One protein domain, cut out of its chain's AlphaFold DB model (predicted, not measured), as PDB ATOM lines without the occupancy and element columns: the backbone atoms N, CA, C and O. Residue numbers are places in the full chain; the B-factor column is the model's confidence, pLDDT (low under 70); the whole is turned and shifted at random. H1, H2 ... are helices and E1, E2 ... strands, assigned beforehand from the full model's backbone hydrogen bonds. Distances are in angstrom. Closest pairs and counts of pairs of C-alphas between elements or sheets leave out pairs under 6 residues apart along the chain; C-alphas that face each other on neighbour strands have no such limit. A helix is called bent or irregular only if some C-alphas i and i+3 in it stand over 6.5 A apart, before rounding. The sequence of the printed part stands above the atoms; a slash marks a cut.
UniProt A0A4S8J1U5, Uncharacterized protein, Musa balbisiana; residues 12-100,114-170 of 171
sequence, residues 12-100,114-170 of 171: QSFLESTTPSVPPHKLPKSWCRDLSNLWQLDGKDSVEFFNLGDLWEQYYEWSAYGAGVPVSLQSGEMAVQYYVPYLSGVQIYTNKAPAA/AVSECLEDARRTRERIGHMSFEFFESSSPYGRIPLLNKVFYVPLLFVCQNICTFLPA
ATOM      1  N   GLN A  12     -17.952  16.148 -34.622       94.12
ATOM      2  CA  GLN A  12     -17.089  15.294 -35.435       94.12
ATOM      3  C   GLN A  12     -16.300  16.119 -36.457       94.12
ATOM      4  O   GLN A  12     -15.098  15.926 -36.599       94.12
ATOM      5  N   SER A  13     -16.959  17.075 -37.116       93.31
ATOM      6  CA  SER A  13     -16.299  17.975 -38.065       93.31
ATOM      7  C   SER A  13     -15.210  18.805 -37.386       93.31
ATOM      8  O   SER A  13     -14.129  18.951 -37.949       93.31
ATOM      9  N   PHE A  14     -15.459  19.287 -36.164       94.44
ATOM     10  CA  PHE A  14     -14.451  19.966 -35.351       94.44
ATOM     11  C   PHE A  14     -13.262  19.049 -35.063       94.44
ATOM     12  O   PHE A  14     -12.146  19.385 -35.441       94.44
ATOM     13  N   LEU A  15     -13.504  17.872 -34.475       94.00
ATOM     14  CA  LEU A  15     -12.444  16.931 -34.109       94.00
ATOM     15  C   LEU A  15     -11.576  16.558 -35.312       94.00
ATOM     16  O   LEU A  15     -10.357  16.592 -35.212       94.00
ATOM     17  N   GLU A  16     -12.180  16.250 -36.455       92.31
ATOM     18  CA  GLU A  16     -11.435  15.894 -37.664       92.31
ATOM     19  C   GLU A  16     -10.640  17.074 -38.238       92.31
ATOM     20  O   GLU A  16      -9.516  16.886 -38.692       92.31
ATOM     21  N   SER A  17     -11.189  18.291 -38.187       91.69
ATOM     22  CA  SER A  17     -10.533  19.489 -38.731       91.69
ATOM     23  C   SER A  17      -9.426  20.033 -37.823       91.69
ATOM     24  O   SER A  17      -8.561  20.763 -38.296       91.69
ATOM     25  N   THR A  18      -9.448  19.705 -36.526       90.56
ATOM     26  CA  THR A  18      -8.457  20.174 -35.542       90.56
ATOM     27  C   THR A  18      -7.526  19.073 -35.038       90.56
ATOM     28  O   THR A  18      -6.726  19.321 -34.138       90.56
ATOM     29  N   THR A  19      -7.629  17.849 -35.563       91.38
ATOM     30  CA  THR A  19      -6.688  16.770 -35.239       91.38
ATOM     31  C   THR A  19      -5.490  16.864 -36.181       91.38
ATOM     32  O   THR A  19      -5.666  16.701 -37.391       91.38
ATOM     33  N   PRO A  20      -4.271  17.135 -35.681       88.94
ATOM     34  CA  PRO A  20      -3.095  17.174 -36.538       88.94
ATOM     35  C   PRO A  20      -2.811  15.776 -37.095       88.94
ATOM     36  O   PRO A  20      -2.950  14.769 -36.402       88.94
ATOM     37  N   SER A  21      -2.367  15.716 -38.345       89.50
ATOM     38  CA  SER A  21      -1.918  14.478 -38.983       89.50
ATOM     39  C   SER A  21      -0.478  14.652 -39.428       89.50
ATOM     40  O   SER A  21      -0.194  15.568 -40.193       89.50
ATOM     41  N   VAL A  22       0.431  13.813 -38.935       87.12
ATOM     42  CA  VAL A  22       1.864  13.912 -39.238       87.12
ATOM     43  C   VAL A  22       2.282  12.701 -40.069       87.12
ATOM     44  O   VAL A  22       2.068  11.571 -39.622       87.12
ATOM     45  N   PRO A  23       2.869  12.893 -41.264       85.56
ATOM     46  CA  PRO A  23       3.416  11.790 -42.041       85.56
ATOM     47  C   PRO A  23       4.549  11.091 -41.273       85.56
ATOM     48  O   PRO A  23       5.476  11.762 -40.821       85.56
ATOM     49  N   PRO A  24       4.514   9.758 -41.135       84.81
ATOM     50  CA  PRO A  24       5.571   9.040 -40.448       84.81
ATOM     51  C   PRO A  24       6.816   8.894 -41.326       84.81
ATOM     52  O   PRO A  24       6.747   8.532 -42.504       84.81
ATOM     53  N   HIS A  25       7.979   9.087 -40.720       82.19
ATOM     54  CA  HIS A  25       9.280   8.709 -41.258       82.19
ATOM     55  C   HIS A  25       9.561   7.232 -40.989       82.19
ATOM     56  O   HIS A  25       9.056   6.653 -40.027       82.19
ATOM     57  N   LYS A  26      10.414   6.617 -41.813       81.38
ATOM     58  CA  LYS A  26      10.822   5.213 -41.660       81.38
ATOM     59  C   LYS A  26      12.294   5.118 -41.316       81.38
ATOM     60  O   LYS A  26      13.135   5.645 -42.039       81.38
ATOM     61  N   LEU A  27      12.602   4.390 -40.250       71.81
ATOM     62  CA  LEU A  27      13.972   4.099 -39.851       71.81
ATOM     63  C   LEU A  27      14.295   2.606 -39.984       71.81
ATOM     64  O   LEU A  27      13.546   1.768 -39.465       71.81
ATOM     65  N   PRO A  28      15.422   2.251 -40.634       67.94
ATOM     66  CA  PRO A  28      15.923   0.882 -40.648       67.94
ATOM     67  C   PRO A  28      16.339   0.417 -39.246       67.94
ATOM     68  O   PRO A  28      17.046   1.126 -38.528       67.94
ATOM     69  N   LYS A  29      15.991  -0.824 -38.885       64.00
ATOM     70  CA  LYS A  29      16.347  -1.437 -37.590       64.00
ATOM     71  C   LYS A  29      17.841  -1.390 -37.239       64.00
ATOM     72  O   LYS A  29      18.179  -1.353 -36.059       64.00
ATOM     73  N   SER A  30      18.738  -1.408 -38.227       60.88
ATOM     74  CA  SER A  30      20.193  -1.441 -38.006       60.88
ATOM     75  C   SER A  30      20.722  -0.218 -37.256       60.88
ATOM     76  O   SER A  30      21.681  -0.348 -36.499       60.88
ATOM     77  N   TRP A  31      20.083   0.941 -37.431       55.34
ATOM     78  CA  TRP A  31      20.446   2.191 -36.762       55.34
ATOM     79  C   TRP A  31      19.799   2.321 -35.369       55.34
ATOM     80  O   TRP A  31      20.221   3.125 -34.547       55.34
ATOM     81  N   CYS A  32      18.818   1.462 -35.074       55.25
ATOM     82  CA  CYS A  32      18.007   1.473 -33.858       55.25
ATOM     83  C   CYS A  32      18.445   0.435 -32.810       55.25
ATOM     84  O   CYS A  32      17.633   0.095 -31.951       55.25
ATOM     85  N   ARG A  33      19.683  -0.091 -32.830       52.28
ATOM     86  CA  ARG A  33      20.109  -1.130 -31.860       52.28
ATOM     87  C   ARG A  33      19.879  -0.713 -30.401       52.28
ATOM     88  O   ARG A  33      19.325  -1.509 -29.646       52.28
ATOM     89  N   ASP A  34      20.170   0.539 -30.049       54.28
ATOM     90  CA  ASP A  34      19.958   1.080 -28.693       54.28
ATOM     91  C   ASP A  34      18.485   1.420 -28.394       54.28
ATOM     92  O   ASP A  34      18.067   1.507 -27.237       54.28
ATOM     93  N   LEU A  35      17.674   1.573 -29.444       54.97
ATOM     94  CA  LEU A  35      16.250   1.897 -29.386       54.97
ATOM     95  C   LEU A  35      15.366   0.636 -29.343       54.97
ATOM     96  O   LEU A  35      14.223   0.703 -28.907       54.97
ATOM     97  N   SER A  36      15.882  -0.536 -29.718       52.91
ATOM     98  CA  SER A  36      15.158  -1.821 -29.674       52.91
ATOM     99  C   SER A  36      14.482  -2.077 -28.318       52.91
ATOM    100  O   SER A  36      13.334  -2.512 -28.264       52.91
ATOM    101  N   ASN A  37      15.172  -1.718 -27.229       55.34
ATOM    102  CA  ASN A  37      14.679  -1.847 -25.853       55.34
ATOM    103  C   ASN A  37      13.659  -0.754 -25.462       55.34
ATOM    104  O   ASN A  37      12.885  -0.953 -24.534       55.34
ATOM    105  N   LEU A  38      13.657   0.400 -26.144       53.12
ATOM    106  CA  LEU A  38      12.750   1.536 -25.900       53.12
ATOM    107  C   LEU A  38      11.342   1.307 -26.458       53.12
ATOM    108  O   LEU A  38      10.358   1.761 -25.874       53.12
ATOM    109  N   TRP A  39      11.261   0.621 -27.593       56.47
ATOM    110  CA  TRP A  39      10.053   0.574 -28.417       56.47
ATOM    111  C   TRP A  39       9.371  -0.792 -28.453       56.47
ATOM    112  O   TRP A  39       8.366  -0.916 -29.140       56.47
ATOM    113  N   GLN A  40       9.914  -1.806 -27.760       57.38
ATOM    114  CA  GLN A  40       9.405  -3.188 -27.795       57.38
ATOM    115  C   GLN A  40       9.075  -3.630 -29.235       57.38
ATOM    116  O   GLN A  40       7.972  -4.069 -29.545       57.38
ATOM    117  N   LEU A  41      10.036  -3.433 -30.143       56.56
ATOM    118  CA  LEU A  41       9.873  -3.661 -31.582       56.56
ATOM    119  C   LEU A  41       9.949  -5.149 -31.914       56.56
ATOM    120  O   LEU A  41      10.889  -5.597 -32.576       56.56
ATOM    121  N   ASP A  42       8.981  -5.925 -31.442       54.53
ATOM    122  CA  ASP A  42       8.944  -7.346 -31.746       54.53
ATOM    123  C   ASP A  42       8.513  -7.546 -33.214       54.53
ATOM    124  O   ASP A  42       7.492  -7.032 -33.672       54.53
ATOM    125  N   GLY A  43       9.350  -8.214 -34.011       56.56
ATOM    126  CA  GLY A  43       9.001  -8.661 -35.369       56.56
ATOM    127  C   GLY A  43       9.016  -7.664 -36.553       56.56
ATOM    128  O   GLY A  43       9.037  -8.131 -37.684       56.56
ATOM    129  N   LYS A  44       9.061  -6.325 -36.392       61.94
ATOM    130  CA  LYS A  44       8.837  -5.379 -37.537       61.94
ATOM    131  C   LYS A  44      10.100  -4.762 -38.166       61.94
ATOM    132  O   LYS A  44      10.771  -4.002 -37.490       61.94
ATOM    133  N   ASP A  45      10.453  -5.036 -39.427       66.12
ATOM    134  CA  ASP A  45      11.755  -4.673 -40.061       66.12
ATOM    135  C   ASP A  45      12.142  -3.178 -40.104       66.12
ATOM    136  O   ASP A  45      13.319  -2.836 -40.262       66.12
ATOM    137  N   SER A  46      11.179  -2.283 -39.894       68.31
ATOM    138  CA  SER A  46      11.373  -0.833 -39.837       68.31
ATOM    139  C   SER A  46      10.491  -0.209 -38.758       68.31
ATOM    140  O   SER A  46       9.369  -0.669 -38.532       68.31
ATOM    141  N   VAL A  47      10.977   0.869 -38.144       72.75
ATOM    142  CA  VAL A  47      10.225   1.667 -37.164       72.75
ATOM    143  C   VAL A  47       9.648   2.884 -37.864       72.75
ATOM    144  O   VAL A  47      10.374   3.571 -38.585       72.75
ATOM    145  N   GLU A  48       8.363   3.146 -37.651       80.75
ATOM    146  CA  GLU A  48       7.735   4.392 -38.079       80.75
ATOM    147  C   GLU A  48       7.754   5.391 -36.929       80.75
ATOM    148  O   GLU A  48       7.417   5.048 -35.793       80.75
ATOM    149  N   PHE A  49       8.177   6.614 -37.219       78.12
ATOM    150  CA  PHE A  49       8.301   7.662 -36.219       78.12
ATOM    151  C   PHE A  49       7.985   9.039 -36.790       78.12
ATOM    152  O   PHE A  49       8.014   9.233 -37.998       78.12
ATOM    153  N   PHE A  50       7.779  10.020 -35.925       79.50
ATOM    154  CA  PHE A  50       7.770  11.431 -36.304       79.50
ATOM    155  C   PHE A  50       8.581  12.260 -35.306       79.50
ATOM    156  O   PHE A  50       8.811  11.836 -34.167       79.50
ATOM    157  N   ASN A  51       9.040  13.436 -35.735       80.81
ATOM    158  CA  ASN A  51       9.654  14.401 -34.831       80.81
ATOM    159  C   ASN A  51       8.577  15.313 -34.248       80.81
ATOM    160  O   ASN A  51       7.604  15.652 -34.917       80.81
ATOM    161  N   LEU A  52       8.784  15.796 -33.022       80.31
ATOM    162  CA  LEU A  52       7.892  16.808 -32.448       80.31
ATOM    163  C   LEU A  52       7.826  18.071 -33.320       80.31
ATOM    164  O   LEU A  52       6.771  18.685 -33.395       80.31
ATOM    165  N   GLY A  53       8.914  18.420 -34.018       81.00
ATOM    166  CA  GLY A  53       8.922  19.503 -35.008       81.00
ATOM    167  C   GLY A  53       7.841  19.331 -36.077       81.00
ATOM    168  O   GLY A  53       7.023  20.230 -36.242       81.00
ATOM    169  N   ASP A  54       7.771  18.150 -36.697       84.19
ATOM    170  CA  ASP A  54       6.785  17.823 -37.739       84.19
ATOM    171  C   ASP A  54       5.342  17.958 -37.216       84.19
ATOM    172  O   ASP A  54       4.443  18.388 -37.933       84.19
ATOM    173  N   LEU A  55       5.108  17.636 -35.937       85.75
ATOM    174  CA  LEU A  55       3.815  17.857 -35.285       85.75
ATOM    175  C   LEU A  55       3.494  19.346 -35.132       85.75
ATOM    176  O   LEU A  55       2.362  19.757 -35.383       85.75
ATOM    177  N   TRP A  56       4.462  20.154 -34.702       85.06
ATOM    178  CA  TRP A  56       4.258  21.588 -34.491       85.06
ATOM    179  C   TRP A  56       4.047  22.356 -35.794       85.06
ATOM    180  O   TRP A  56       3.270  23.312 -35.808       85.06
ATOM    181  N   GLU A  57       4.671  21.919 -36.887       84.69
ATOM    182  CA  GLU A  57       4.465  22.491 -38.221       84.69
ATOM    183  C   GLU A  57       3.001  22.403 -38.672       84.69
ATOM    184  O   GLU A  57       2.490  23.363 -39.249       84.69
ATOM    185  N   GLN A  58       2.272  21.345 -38.292       86.94
ATOM    186  CA  GLN A  58       0.838  21.214 -38.601       86.94
ATOM    187  C   GLN A  58      -0.019  22.323 -37.983       86.94
ATOM    188  O   GLN A  58      -1.095  22.640 -38.484       86.94
ATOM    189  N   TYR A  59       0.464  22.952 -36.911       87.50
ATOM    190  CA  TYR A  59      -0.230  24.056 -36.262       87.50
ATOM    191  C   TYR A  59       0.194  25.434 -36.772       87.50
ATOM    192  O   TYR A  59      -0.371  26.430 -36.311       87.50
ATOM    193  N   TYR A  60       1.167  25.529 -37.685       86.25
ATOM    194  CA  TYR A  60       1.652  26.808 -38.209       86.25
ATOM    195  C   TYR A  60       0.506  27.620 -38.823       86.25
ATOM    196  O   TYR A  60       0.222  28.739 -38.394       86.25
ATOM    197  N   GLU A  61      -0.201  27.017 -39.779       87.88
ATOM    198  CA  GLU A  61      -1.299  27.662 -40.498       87.88
ATOM    199  C   GLU A  61      -2.476  27.964 -39.564       87.88
ATOM    200  O   GLU A  61      -2.984  29.087 -39.541       87.88
ATOM    201  N   TRP A  62      -2.858  27.004 -38.714       89.94
ATOM    202  CA  TRP A  62      -3.961  27.177 -37.765       89.94
ATOM    203  C   TRP A  62      -3.678  28.275 -36.739       89.94
ATOM    204  O   TRP A  62      -4.594  28.980 -36.326       89.94
ATOM    205  N   SER A  63      -2.418  28.455 -36.339       85.50
ATOM    206  CA  SER A  63      -2.018  29.529 -35.424       85.50
ATOM    207  C   SER A  63      -2.108  30.914 -36.073       85.50
ATOM    208  O   SER A  63      -2.318  31.893 -35.361       85.50
ATOM    209  N   ALA A  64      -1.936  31.009 -37.396       84.50
ATOM    210  CA  ALA A  64      -1.973  32.269 -38.137       84.50
ATOM    211  C   ALA A  64      -3.392  32.653 -38.586       84.50
ATOM    212  O   ALA A  64      -3.786  33.812 -38.461       84.50
ATOM    213  N   TYR A  65      -4.157  31.683 -39.094       87.38
ATOM    214  CA  TYR A  65      -5.447  31.921 -39.753       87.38
ATOM    215  C   TYR A  65      -6.643  31.271 -39.040       87.38
ATOM    216  O   TYR A  65      -7.791  31.584 -39.353       87.38
ATOM    217  N   GLY A  66      -6.397  30.401 -38.058       91.69
ATOM    218  CA  GLY A  66      -7.414  29.534 -37.464       91.69
ATOM    219  C   GLY A  66      -7.666  28.271 -38.292       91.69
ATOM    220  O   GLY A  66      -7.485  28.248 -39.507       91.69
ATOM    221  N   ALA A  67      -8.108  27.203 -37.629       93.06
ATOM    222  CA  ALA A  67      -8.576  25.983 -38.274       93.06
ATOM    223  C   ALA A  67     -10.034  26.162 -38.719       93.06
ATOM    224  O   ALA A  67     -10.913  26.421 -37.891       93.06
ATOM    225  N   GLY A  68     -10.288  26.049 -40.022       94.75
ATOM    226  CA  GLY A  68     -11.631  26.131 -40.592       94.75
ATOM    227  C   GLY A  68     -12.403  24.830 -40.391       94.75
ATOM    228  O   GLY A  68     -11.974  23.773 -40.843       94.75
ATOM    229  N   VAL A  69     -13.564  24.915 -39.748       95.31
ATOM    230  CA  VAL A  69     -14.429  23.774 -39.441       95.31
ATOM    231  C   VAL A  69     -15.759  23.944 -40.170       95.31
ATOM    232  O   VAL A  69     -16.485  24.904 -39.893       95.31
ATOM    233  N   PRO A  70     -16.121  23.030 -41.083       94.81
ATOM    234  CA  PRO A  70     -17.459  22.994 -41.654       94.81
ATOM    235  C   PRO A  70     -18.489  22.687 -40.561       94.81
ATOM    236  O   PRO A  70     -18.372  21.686 -39.854       94.81
ATOM    237  N   VAL A  71     -19.508  23.532 -40.430       94.19
ATOM    238  CA  VAL A  71     -20.593  23.366 -39.458       94.19
ATOM    239  C   VAL A  71     -21.947  23.466 -40.151       94.19
ATOM    240  O   VAL A  71     -22.158  24.309 -41.022       94.19
ATOM    241  N   SER A  72     -22.866  22.597 -39.745       92.62
ATOM    242  CA  SER A  72     -24.273  22.653 -40.126       92.62
ATOM    243  C   SER A  72     -25.021  23.572 -39.165       92.62
ATOM    244  O   SER A  72     -24.936  23.421 -37.938       92.62
ATOM    245  N   LEU A  73     -25.724  24.554 -39.721       90.62
ATOM    246  CA  LEU A  73     -26.577  25.482 -38.991       90.62
ATOM    247  C   LEU A  73     -27.965  24.871 -38.774       90.62
ATOM    248  O   LEU A  73     -28.399  23.978 -39.496       90.62
ATOM    249  N   GLN A  74     -28.713  25.399 -37.801       88.44
ATOM    250  CA  GLN A  74     -30.090  24.952 -37.538       88.44
ATOM    251  C   GLN A  74     -31.028  25.167 -38.741       88.44
ATOM    252  O   GLN A  74     -32.023  24.460 -38.868       88.44
ATOM    253  N   SER A  75     -30.699  26.108 -39.634       86.94
ATOM    254  CA  SER A  75     -31.400  26.347 -40.901       86.94
ATOM    255  C   SER A  75     -31.172  25.247 -41.950       86.94
ATOM    256  O   SER A  75     -31.837  25.252 -42.983       86.94
ATOM    257  N   GLY A  76     -30.246  24.310 -41.713       84.06
ATOM    258  CA  GLY A  76     -29.791  23.323 -42.698       84.06
ATOM    259  C   GLY A  76     -28.723  23.857 -43.661       84.06
ATOM    260  O   GLY A  76     -28.263  23.123 -44.535       84.06
ATOM    261  N   GLU A  77     -28.320  25.120 -43.510       90.12
ATOM    262  CA  GLU A  77     -27.226  25.728 -44.268       90.12
ATOM    263  C   GLU A  77     -25.863  25.320 -43.699       90.12
ATOM    264  O   GLU A  77     -25.718  25.059 -42.505       90.12
ATOM    265  N   MET A  78     -24.843  25.305 -44.557       91.44
ATOM    266  CA  MET A  78     -23.464  25.029 -44.158       91.44
ATOM    267  C   MET A  78     -22.674  26.332 -44.061       91.44
ATOM    268  O   MET A  78     -22.728  27.165 -44.965       91.44
ATOM    269  N   ALA A  79     -21.890  26.471 -42.997       93.69
ATOM    270  CA  ALA A  79     -20.935  27.557 -42.819       93.69
ATOM    271  C   ALA A  79     -19.553  26.999 -42.456       93.69
ATOM    272  O   ALA A  79     -19.423  25.844 -42.056       93.69
ATOM    273  N   VAL A  80     -18.515  27.826 -42.587       95.62
ATOM    274  CA  VAL A  80     -17.175  27.511 -42.075       95.62
ATOM    275  C   VAL A  80     -16.917  28.385 -40.857       95.62
ATOM    276  O   VAL A  80     -16.959  29.611 -40.954       95.62
ATOM    277  N   GLN A  81     -16.650  27.754 -39.717       95.06
ATOM    278  CA  GLN A  81     -16.284  28.429 -38.479       95.06
ATOM    279  C   GLN A  81     -14.792  28.246 -38.210       95.06
ATOM    280  O   GLN A  81     -14.293  27.126 -38.205       95.06
ATOM    281  N   TYR A  82     -14.079  29.347 -37.981       94.69
ATOM    282  CA  TYR A  82     -12.642  29.319 -37.717       94.69
ATOM    283  C   TYR A  82     -12.362  29.286 -36.216       94.69
ATOM    284  O   TYR A  82     -12.897  30.098 -35.459       94.69
ATOM    285  N   TYR A  83     -11.493  28.367 -35.800       91.44
ATOM    286  CA  TYR A  83     -11.061  28.206 -34.414       91.44
ATOM    287  C   TYR A  83      -9.549  28.362 -34.313       91.44
ATOM    288  O   TYR A  83      -8.797  27.629 -34.950       91.44
ATOM    289  N   VAL A  84      -9.087  29.308 -33.497       87.62
ATOM    290  CA  VAL A  84      -7.652  29.530 -33.281       87.62
ATOM    291  C   VAL A  84      -7.174  28.648 -32.122       87.62
ATOM    292  O   VAL A  84      -7.671  28.813 -31.003       87.62
ATOM    293  N   PRO A  85      -6.238  27.709 -32.347       85.94
ATOM    294  CA  PRO A  85      -5.715  26.863 -31.286       85.94
ATOM    295  C   PRO A  85      -4.751  27.642 -30.383       85.94
ATOM    296  O   PRO A  85      -3.863  28.358 -30.850       85.94
ATOM    297  N   TYR A  86      -4.884  27.442 -29.072       84.25
ATOM    298  CA  TYR A  86      -3.962  27.958 -28.058       84.25
ATOM    299  C   TYR A  86      -3.473  26.817 -27.173       84.25
ATOM    300  O   TYR A  86      -4.262  25.965 -26.764       84.25
ATOM    301  N   LEU A  87      -2.184  26.826 -26.822       85.56
ATOM    302  CA  LEU A  87      -1.606  25.781 -25.979       85.56
ATOM    303  C   LEU A  87      -2.055  26.007 -24.534       85.56
ATOM    304  O   LEU A  87      -1.686  27.003 -23.918       85.56
ATOM    305  N   SER A  88      -2.877  25.108 -23.998       87.00
ATOM    306  CA  SER A  88      -3.246  25.093 -22.576       87.00
ATOM    307  C   SER A  88      -2.332  24.191 -21.751       87.00
ATOM    308  O   SER A  88      -2.109  24.459 -20.574       87.00
ATOM    309  N   GLY A  89      -1.787  23.147 -22.364       87.81
ATOM    310  CA  GLY A  89      -0.824  22.251 -21.752       87.81
ATOM    311  C   GLY A  89      -0.376  21.161 -22.715       87.81
ATOM    312  O   GLY A  89      -0.994  20.945 -23.755       87.81
ATOM    313  N   VAL A  90       0.724  20.500 -22.376       86.69
ATOM    314  CA  VAL A  90       1.268  19.356 -23.108       86.69
ATOM    315  C   VAL A  90       1.964  18.428 -22.124       86.69
ATOM    316  O   VAL A  90       2.696  18.875 -21.246       86.69
ATOM    317  N   GLN A  91       1.740  17.131 -22.288       86.94
ATOM    318  CA  GLN A  91       2.420  16.082 -21.542       86.94
ATOM    319  C   GLN A  91       3.019  15.096 -22.542       86.94
ATOM    320  O   GLN A  91       2.377  14.741 -23.530       86.94
ATOM    321  N   ILE A  92       4.253  14.666 -22.295       81.44
ATOM    322  CA  ILE A  92       4.951  13.673 -23.116       81.44
ATOM    323  C   ILE A  92       5.281  12.490 -22.222       81.44
ATOM    324  O   ILE A  92       5.954  12.644 -21.199       81.44
ATOM    325  N   TYR A  93       4.830  11.311 -22.631       79.81
ATOM    326  CA  TYR A  93       5.080  10.053 -21.945       79.81
ATOM    327  C   TYR A  93       6.057   9.206 -22.759       79.81
ATOM    328  O   TYR A  93       6.022   9.212 -23.988       79.81
ATOM    329  N   THR A  94       6.951   8.493 -22.078       71.75
ATOM    330  CA  THR A  94       7.901   7.566 -22.700       71.75
ATOM    331  C   THR A  94       7.941   6.252 -21.934       71.75
ATOM    332  O   THR A  94       7.651   6.193 -20.743       71.75
ATOM    333  N   ASN A  95       8.357   5.174 -22.588       68.75
ATOM    334  CA  ASN A  95       8.417   3.852 -21.958       68.75
ATOM    335  C   ASN A  95       9.575   3.693 -20.951       68.75
ATOM    336  O   ASN A  95       9.721   2.628 -20.356       68.75
ATOM    337  N   LYS A  96      10.421   4.716 -20.754       62.81
ATOM    338  CA  LYS A  96      11.542   4.663 -19.807       62.81
ATOM    339  C   LYS A  96      11.167   5.283 -18.474       62.81
ATOM    340  O   LYS A  96      10.766   6.441 -18.417       62.81
ATOM    341  N   ALA A  97      11.419   4.553 -17.391       55.41
ATOM    342  CA  ALA A  97      11.459   5.160 -16.072       55.41
ATOM    343  C   ALA A  97      12.524   6.273 -16.051       55.41
ATOM    344  O   ALA A  97      13.648   6.034 -16.511       55.41
ATOM    345  N   PRO A  98      12.221   7.471 -15.515       50.00
ATOM    346  CA  PRO A  98      13.264   8.403 -15.112       50.00
ATOM    347  C   PRO A  98      14.214   7.636 -14.192       50.00
ATOM    348  O   PRO A  98      13.736   6.882 -13.342       50.00
ATOM    349  N   ALA A  99      15.529   7.781 -14.369       46.91
ATOM    350  CA  ALA A  99      16.493   7.196 -13.444       46.91
ATOM    351  C   ALA A  99      16.146   7.695 -12.033       46.91
ATOM    352  O   ALA A  99      16.325   8.872 -11.724       46.91
ATOM    353  N   ALA A 100      15.533   6.833 -11.223       42.34
ATOM    354  CA  ALA A 100      15.055   7.223  -9.911       42.34
ATOM    355  C   ALA A 100      16.264   7.592  -9.035       42.34
ATOM    356  O   ALA A 100      17.277   6.886  -9.077       42.34
ATOM    357  N   ALA A 114      -7.288   6.045   1.906       49.72
ATOM    358  CA  ALA A 114      -7.723   6.818   0.733       49.72
ATOM    359  C   ALA A 114      -6.586   7.146  -0.259       49.72
ATOM    360  O   ALA A 114      -6.828   7.396  -1.438       49.72
ATOM    361  N   VAL A 115      -5.329   7.148   0.199       49.69
ATOM    362  CA  VAL A 115      -4.155   7.469  -0.639       49.69
ATOM    363  C   VAL A 115      -3.685   6.237  -1.425       49.69
ATOM    364  O   VAL A 115      -3.043   6.363  -2.467       49.69
ATOM    365  N   SER A 116      -4.039   5.039  -0.949       52.00
ATOM    366  CA  SER A 116      -3.641   3.764  -1.550       52.00
ATOM    367  C   SER A 116      -4.296   3.536  -2.915       52.00
ATOM    368  O   SER A 116      -3.619   3.122  -3.854       52.00
ATOM    369  N   GLU A 117      -5.582   3.866  -3.059       49.81
ATOM    370  CA  GLU A 117      -6.318   3.684  -4.320       49.81
ATOM    371  C   GLU A 117      -5.809   4.617  -5.432       49.81
ATOM    372  O   GLU A 117      -5.610   4.181  -6.565       49.81
ATOM    373  N   CYS A 118      -5.492   5.877  -5.105       53.28
ATOM    374  CA  CYS A 118      -4.909   6.824  -6.065       53.28
ATOM    375  C   CYS A 118      -3.532   6.373  -6.577       53.28
ATOM    376  O   CYS A 118      -3.187   6.601  -7.738       53.28
ATOM    377  N   LEU A 119      -2.729   5.735  -5.719       51.28
ATOM    378  CA  LEU A 119      -1.402   5.243  -6.089       51.28
ATOM    379  C   LEU A 119      -1.474   3.992  -6.972       51.28
ATOM    380  O   LEU A 119      -0.632   3.835  -7.856       51.28
ATOM    381  N   GLU A 120      -2.468   3.124  -6.776       54.50
ATOM    382  CA  GLU A 120      -2.696   1.978  -7.662       54.50
ATOM    383  C   GLU A 120      -3.188   2.401  -9.049       54.50
ATOM    384  O   GLU A 120      -2.677   1.895 -10.052       54.50
ATOM    385  N   ASP A 121      -4.110   3.361  -9.135       57.53
ATOM    386  CA  ASP A 121      -4.604   3.864 -10.423       57.53
ATOM    387  C   ASP A 121      -3.504   4.605 -11.201       57.53
ATOM    388  O   ASP A 121      -3.317   4.400 -12.405       57.53
ATOM    389  N   ALA A 122      -2.665   5.372 -10.495       56.25
ATOM    390  CA  ALA A 122      -1.469   5.982 -11.067       56.25
ATOM    391  C   ALA A 122      -0.442   4.936 -11.542       56.25
ATOM    392  O   ALA A 122       0.221   5.146 -12.560       56.25
ATOM    393  N   ARG A 123      -0.304   3.800 -10.840       56.06
ATOM    394  CA  ARG A 123       0.564   2.687 -11.266       56.06
ATOM    395  C   ARG A 123       0.019   1.979 -12.504       56.06
ATOM    396  O   ARG A 123       0.770   1.834 -13.462       56.06
ATOM    397  N   ARG A 124      -1.275   1.645 -12.548       58.72
ATOM    398  CA  ARG A 124      -1.911   1.053 -13.743       58.72
ATOM    399  C   ARG A 124      -1.860   1.987 -14.948       58.72
ATOM    400  O   ARG A 124      -1.613   1.552 -16.069       58.72
ATOM    401  N   THR A 125      -2.050   3.285 -14.727       58.19
ATOM    402  CA  THR A 125      -1.937   4.302 -15.780       58.19
ATOM    403  C   THR A 125      -0.501   4.410 -16.297       58.19
ATOM    404  O   THR A 125      -0.294   4.483 -17.506       58.19
ATOM    405  N   ARG A 126       0.502   4.329 -15.413       57.69
ATOM    406  CA  ARG A 126       1.927   4.266 -15.791       57.69
ATOM    407  C   ARG A 126       2.284   3.007 -16.579       57.69
ATOM    408  O   ARG A 126       3.061   3.096 -17.521       57.69
ATOM    409  N   GLU A 127       1.703   1.863 -16.233       60.00
ATOM    410  CA  GLU A 127       1.883   0.610 -16.978       60.00
ATOM    411  C   GLU A 127       1.257   0.677 -18.381       60.00
ATOM    412  O   GLU A 127       1.779   0.068 -19.311       60.00
ATOM    413  N   ARG A 128       0.172   1.448 -18.556       63.56
ATOM    414  CA  ARG A 128      -0.549   1.568 -19.835       63.56
ATOM    415  C   ARG A 128      -0.049   2.695 -20.751       63.56
ATOM    416  O   ARG A 128      -0.150   2.557 -21.964       63.56
ATOM    417  N   ILE A 129       0.425   3.814 -20.196       66.38
ATOM    418  CA  ILE A 129       0.768   5.047 -20.944       66.38
ATOM    419  C   ILE A 129       2.284   5.333 -20.916       66.38
ATOM    420  O   ILE A 129       2.788   6.129 -21.704       66.38
ATOM    421  N   GLY A 130       3.034   4.666 -20.037       73.75
ATOM    422  CA  GLY A 130       4.452   4.922 -19.805       73.75
ATOM    423  C   GLY A 130       4.701   5.989 -18.732       73.75
ATOM    424  O   GLY A 130       3.823   6.391 -17.966       73.75
ATOM    425  N   HIS A 131       5.943   6.451 -18.651       74.06
ATOM    426  CA  HIS A 131       6.415   7.441 -17.695       74.06
ATOM    427  C   HIS A 131       6.382   8.857 -18.273       74.06
ATOM    428  O   HIS A 131       6.950   9.135 -19.331       74.06
ATOM    429  N   MET A 132       5.778   9.784 -17.529       80.94
ATOM    430  CA  MET A 132       5.778  11.204 -17.874       80.94
ATOM    431  C   MET A 132       7.211  11.744 -17.888       80.94
ATOM    432  O   MET A 132       7.898  11.742 -16.869       80.94
ATOM    433  N   SER A 133       7.658  12.166 -19.064       74.62
ATOM    434  CA  SER A 133       9.001  12.697 -19.320       74.62
ATOM    435  C   SER A 133       9.008  14.220 -19.390       74.62
ATOM    436  O   SER A 133      10.015  14.847 -19.080       74.62
ATOM    437  N   PHE A 134       7.881  14.816 -19.783       79.31
ATOM    438  CA  PHE A 134       7.709  16.261 -19.834       79.31
ATOM    439  C   PHE A 134       6.259  16.644 -19.558       79.31
ATOM    440  O   PHE A 134       5.339  15.931 -19.959       79.31
ATOM    441  N   GLU A 135       6.077  17.788 -18.910       86.00
ATOM    442  CA  GLU A 135       4.785  18.403 -18.650       86.00
ATOM    443  C   GLU A 135       4.922  19.923 -18.728       86.00
ATOM    444  O   GLU A 135       5.880  20.514 -18.228       86.00
ATOM    445  N   PHE A 136       3.936  20.554 -19.349       84.25
ATOM    446  CA  PHE A 136       3.759  21.992 -19.360       84.25
ATOM    447  C   PHE A 136       2.274  22.307 -19.222       84.25
ATOM    448  O   PHE A 136       1.448  21.710 -19.908       84.25
ATOM    449  N   PHE A 137       1.955  23.302 -18.399       87.19
ATOM    450  CA  PHE A 137       0.626  23.892 -18.308       87.19
ATOM    451  C   PHE A 137       0.726  25.407 -18.414       87.19
ATOM    452  O   PHE A 137       1.589  26.046 -17.811       87.19
ATOM    453  N   GLU A 138      -0.178  25.986 -19.191       86.31
ATOM    454  CA  GLU A 138      -0.269  27.421 -19.383       86.31
ATOM    455  C   GLU A 138      -0.946  28.082 -18.181       86.31
ATOM    456  O   GLU A 138      -2.113  27.820 -17.886       86.31
ATOM    457  N   SER A 139      -0.232  29.001 -17.535       83.31
ATOM    458  CA  SER A 139      -0.750  29.809 -16.427       83.31
ATOM    459  C   SER A 139      -1.454  31.089 -16.891       83.31
ATOM    460  O   SER A 139      -2.183  31.708 -16.115       83.31
ATOM    461  N   SER A 140      -1.271  31.492 -18.151       83.19
ATOM    462  CA  SER A 140      -1.878  32.707 -18.705       83.19
ATOM    463  C   SER A 140      -3.373  32.529 -18.991       83.19
ATOM    464  O   SER A 140      -3.823  31.475 -19.468       83.19
ATOM    465  N   SER A 141      -4.148  33.600 -18.785       82.19
ATOM    466  CA  SER A 141      -5.562  33.643 -19.172       82.19
ATOM    467  C   SER A 141      -5.718  33.486 -20.694       82.19
ATOM    468  O   SER A 141      -4.841  33.934 -21.435       82.19
ATOM    469  N   PRO A 142      -6.811  32.875 -21.196       75.75
ATOM    470  CA  PRO A 142      -6.973  32.572 -22.622       75.75
ATOM    471  C   PRO A 142      -6.777  33.773 -23.556       75.75
ATOM    472  O   PRO A 142      -6.167  33.635 -24.608       75.75
ATOM    473  N   TYR A 143      -7.231  34.956 -23.139       76.50
ATOM    474  CA  TYR A 143      -7.177  36.181 -23.944       76.50
ATOM    475  C   TYR A 143      -5.783  36.815 -24.030       76.50
ATOM    476  O   TYR A 143      -5.544  37.638 -24.905       76.50
ATOM    477  N   GLY A 144      -4.870  36.459 -23.121       78.50
ATOM    478  CA  GLY A 144      -3.491  36.956 -23.113       78.50
ATOM    479  C   GLY A 144      -2.493  36.007 -23.774       78.50
ATOM    480  O   GLY A 144      -1.288  36.251 -23.716       78.50
ATOM    481  N   ARG A 145      -2.961  34.890 -24.344       83.44
ATOM    482  CA  ARG A 145      -2.078  33.879 -24.927       83.44
ATOM    483  C   ARG A 145      -1.600  34.325 -26.298       83.44
ATOM    484  O   ARG A 145      -2.378  34.750 -27.145       83.44
ATOM    485  N   ILE A 146      -0.301  34.174 -26.517       82.69
ATOM    486  CA  ILE A 146       0.280  34.255 -27.854       82.69
ATOM    487  C   ILE A 146      -0.137  33.022 -28.676       82.69
ATOM    488  O   ILE A 146      -0.456  31.987 -28.078       82.69
ATOM    489  N   PRO A 147      -0.115  33.099 -30.018       80.50
ATOM    490  CA  PRO A 147      -0.410  31.955 -30.879       80.50
ATOM    491  C   PRO A 147       0.408  30.716 -30.501       80.50
ATOM    492  O   PRO A 147       1.566  30.836 -30.079       80.50
ATOM    493  N   LEU A 148      -0.191  29.529 -30.662       81.75
ATOM    494  CA  LEU A 148       0.390  28.250 -30.240       81.75
ATOM    495  C   LEU A 148       1.822  28.068 -30.761       81.75
ATOM    496  O   LEU A 148       2.720  27.777 -29.973       81.75
ATOM    497  N   LEU A 149       2.049  28.326 -32.049       76.12
ATOM    498  CA  LEU A 149       3.369  28.202 -32.657       76.12
ATOM    499  C   LEU A 149       4.431  29.066 -31.953       76.12
ATOM    500  O   LEU A 149       5.500  28.568 -31.600       76.12
ATOM    501  N   ASN A 150       4.129  30.337 -31.674       75.88
ATOM    502  CA  ASN A 150       5.058  31.219 -30.968       75.88
ATOM    503  C   ASN A 150       5.383  30.637 -29.588       75.88
ATOM    504  O   ASN A 150       6.547  30.561 -29.204       75.88
ATOM    505  N   LYS A 151       4.367  30.167 -28.857       75.75
ATOM    506  CA  LYS A 151       4.553  29.573 -27.527       75.75
ATOM    507  C   LYS A 151       5.517  28.382 -27.564       75.75
ATOM    508  O   LYS A 151       6.397  28.296 -26.712       75.75
ATOM    509  N   VAL A 152       5.391  27.506 -28.558       73.38
ATOM    510  CA  VAL A 152       6.246  26.318 -28.710       73.38
ATOM    511  C   VAL A 152       7.713  26.694 -28.950       73.38
ATOM    512  O   VAL A 152       8.596  26.058 -28.377       73.38
ATOM    513  N   PHE A 153       7.986  27.750 -29.723       67.50
ATOM    514  CA  PHE A 153       9.356  28.215 -29.978       67.50
ATOM    515  C   PHE A 153      10.004  28.945 -28.787       67.50
ATOM    516  O   PHE A 153      11.226  28.919 -28.661       67.50
ATOM    517  N   TYR A 154       9.218  29.584 -27.907       62.38
ATOM    518  CA  TYR A 154       9.738  30.352 -26.761       62.38
ATOM    519  C   TYR A 154       9.879  29.549 -25.456       62.38
ATOM    520  O   TYR A 154      10.649  29.934 -24.577       62.38
ATOM    521  N   VAL A 155       9.127  28.460 -25.286       58.34
ATOM    522  CA  VAL A 155       9.162  27.615 -24.077       58.34
ATOM    523  C   VAL A 155      10.311  26.589 -24.196       58.34
ATOM    524  O   VAL A 155      10.679  26.220 -25.311       58.34
ATOM    525  N   PRO A 156      10.864  26.041 -23.088       52.59
ATOM    526  CA  PRO A 156      11.803  24.901 -23.088       52.59
ATOM    527  C   PRO A 156      11.354  23.653 -23.873       52.59
ATOM    528  O   PRO A 156      12.114  22.696 -23.965       52.59
ATOM    529  N   LEU A 157      10.173  23.663 -24.494       53.19
ATOM    530  CA  LEU A 157       9.764  22.734 -25.543       53.19
ATOM    531  C   LEU A 157      10.821  22.584 -26.643       53.19
ATOM    532  O   LEU A 157      11.022  21.466 -27.100       53.19
ATOM    533  N   LEU A 158      11.559  23.639 -27.009       52.59
ATOM    534  CA  LEU A 158      12.668  23.514 -27.963       52.59
ATOM    535  C   LEU A 158      13.820  22.649 -27.411       52.59
ATOM    536  O   LEU A 158      14.367  21.815 -28.128       52.59
ATOM    537  N   PHE A 159      14.142  22.792 -26.120       48.44
ATOM    538  CA  PHE A 159      15.154  21.980 -25.429       48.44
ATOM    539  C   PHE A 159      14.692  20.537 -25.215       48.44
ATOM    540  O   PHE A 159      15.494  19.614 -25.319       48.44
ATOM    541  N   VAL A 160      13.403  20.328 -24.947       49.88
ATOM    542  CA  VAL A 160      12.786  19.000 -24.849       49.88
ATOM    543  C   VAL A 160      12.743  18.338 -26.221       49.88
ATOM    544  O   VAL A 160      13.075  17.166 -26.322       49.88
ATOM    545  N   CYS A 161      12.447  19.079 -27.291       46.28
ATOM    546  CA  CYS A 161      12.609  18.582 -28.654       46.28
ATOM    547  C   CYS A 161      14.079  18.226 -28.910       46.28
ATOM    548  O   CYS A 161      14.359  17.127 -29.340       46.28
ATOM    549  N   GLN A 162      15.058  19.050 -28.540       44.88
ATOM    550  CA  GLN A 162      16.471  18.707 -28.768       44.88
ATOM    551  C   GLN A 162      17.008  17.544 -27.905       44.88
ATOM    552  O   GLN A 162      17.954  16.887 -28.330       44.88
ATOM    553  N   ASN A 163      16.431  17.265 -26.728       40.72
ATOM    554  CA  ASN A 163      16.896  16.197 -25.822       40.72
ATOM    555  C   ASN A 163      16.025  14.921 -25.831       40.72
ATOM    556  O   ASN A 163      16.517  13.856 -25.465       40.72
ATOM    557  N   ILE A 164      14.753  15.001 -26.243       46.09
ATOM    558  CA  ILE A 164      13.817  13.865 -26.380       46.09
ATOM    559  C   ILE A 164      13.595  13.494 -27.854       46.09
ATOM    560  O   ILE A 164      13.287  12.331 -28.129       46.09
ATOM    561  N   CYS A 165      13.803  14.399 -28.827       41.62
ATOM    562  CA  CYS A 165      13.840  14.003 -30.238       41.62
ATOM    563  C   CYS A 165      15.099  13.192 -30.489       41.62
ATOM    564  O   CYS A 165      16.144  13.683 -30.899       41.62
ATOM    565  N   THR A 166      14.941  11.891 -30.330       48.78
ATOM    566  CA  THR A 166      15.324  11.065 -31.456       48.78
ATOM    567  C   THR A 166      14.082  10.552 -32.161       48.78
ATOM    568  O   THR A 166      13.947  10.896 -33.316       48.78
ATOM    569  N   PHE A 167      13.096   9.898 -31.536       50.03
ATOM    570  CA  PHE A 167      11.968   9.319 -32.293       50.03
ATOM    571  C   PHE A 167      10.694   9.273 -31.426       50.03
ATOM    572  O   PHE A 167      10.795   8.916 -30.260       50.03
ATOM    573  N   LEU A 168       9.510   9.653 -31.925       52.47
ATOM    574  CA  LEU A 168       8.206   9.288 -31.327       52.47
ATOM    575  C   LEU A 168       7.512   8.292 -32.257       52.47
ATOM    576  O   LEU A 168       7.609   8.491 -33.462       52.47
ATOM    577  N   PRO A 169       6.830   7.243 -31.767       46.09
ATOM    578  CA  PRO A 169       6.306   6.186 -32.621       46.09
ATOM    579  C   PRO A 169       5.073   6.697 -33.373       46.09
ATOM    580  O   PRO A 169       4.218   7.369 -32.792       46.09
ATOM    581  N   ALA A 170       4.958   6.366 -34.654       47.78
ATOM    582  CA  ALA A 170       3.713   6.593 -35.379       47.78
ATOM    583  C   ALA A 170       2.657   5.551 -34.967       47.78
ATOM    584  O   ALA A 170       3.003   4.392 -34.720       47.78
TER     585      ALA A 170
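AT A GLANCE: This is residues 12 to 100 and 114 to 170 of the 171 residues of an uncharacterized protein of Musa balbisiana (UniProt A0A4S8J1U5). Three separate two-stranded ribbons are spread along a loose, long body: the E3-E4 hairpin at one end, E1-E2 with the short helices H2 and H3 at the other, and E5-E6 between these ends, nearest to the mean of the C-alphas. H4 spans the distance between the E1-E2 and E3-E4 ribbons, H1 packs on E3, H6 packs on H4, H7 comes close to H4 and E6, and the far part of H5, residues 114 to 122, sticks out as a bare arm. The printed part has 146 residues with seven named helices and six named strands, in the order H1 E1 H2 H3 E2 H4 E3 E4 E5 H5 E6 H6 H7; the class is mixed, helices and strands, and each two-stranded sheet is antiparallel. The whole is loose, with a radius of gyration of the C-alphas of 19.0 A, and spans 56 by 47 by 34 A.

IN THESE COORDINATES: E5, residues 89 to 94, is 17.1 A long, and E6, residues 131 to 137, is 17.5 A long. H5, residues 114 to 129, is the longest helix at 23.3 A; it runs from C-alpha 114 at (-7.723, 6.818, 0.733) to C-alpha 129 at (0.768, 5.047, -20.944). It is neither bent nor irregular, but only just: C-alphas 114 and 117 are 6.1 A apart. H7 is residues 157 to 164, 9.8 A, and H6 is residues 148 to 154, 10.2 A. H4, residues 52 to 65, is 21.4 A long and irregular, with C-alphas 58 and 61 at 7.1 A. E3, residues 67 to 72, is 16.2 A long, and E4, residues 78 to 83, is 16.1 A. H1, residues 12 to 18, 9.9 A, begins with C-alpha 12 at (-17.089, 15.294, -35.435). E1 is residues 25 to 28, 10.3 A; E2 is residues 46 to 50, 13.3 A; H2 is residues 29 to 32, 5.0 A; H3 is residues 36 to 39, 5.8 A.

HOW THE PARTS SIT: E5 and E6 are antiparallel neighbours at 170 degrees, with N 90 and O 136 at 2.8 A, within hydrogen-bond range. The closest C-alphas of E5 and H5 are those of Tyr 93 and Ile 129, 6.7 A. Those of E6 and H7 are Phe 134 and Val 160, 7.6 A. H7 is close to H4 but not clearly touching, with the C-alphas of Leu 52 and Cys 161 at 6.3 A and a shallow tilt of 19 degrees, opposite ways. H4 and H6 touch at a steep tilt of 54 degrees, opposite ways; their closest C-alphas are those of Ser 63 and Leu 148, 5.9 A. E3 and E4 form a hairpin at 148 degrees, with N 69 and O 81 at 2.8 A. The closest C-alphas of H1 and E3 are those of Phe 14 and Val 69, 5.6 A. E1 and E2 are antiparallel at 147 degrees, with N 25 and O 49 at 2.7 A, and residues 168 to 169 pair antiparallel with residues 49 to 50 of E2. The closest C-alphas of H2 and E2 are those of Lys 29 and Ser 46, 5.5 A, while H2 and H3 meet only through their link. Every O i to N i+4 pair is within hydrogen-bond range in H1, H6 and H7; H4 has 5 of 10 and H5 11 of 12, and H2 and H3 are too short for such a pair.

THE WHOLE: The C-alphas farthest apart are those of Arg 33 and Ser 75, 59.1 A. Without residues 114 to 122, which stand free, the body spans 57 by 34 by 30 A. Residues 101 to 113 are not printed, and C-alphas 100 and 114 are 25.1 A apart across the cut, in the link from E5 to H5. Of the links that are printed whole, none is long. The mean pLDDT of the printed part is 73.0; 59 residues are under 70, namely 28 to 46, 95 to 100, 114 to 129 and 153 to 170.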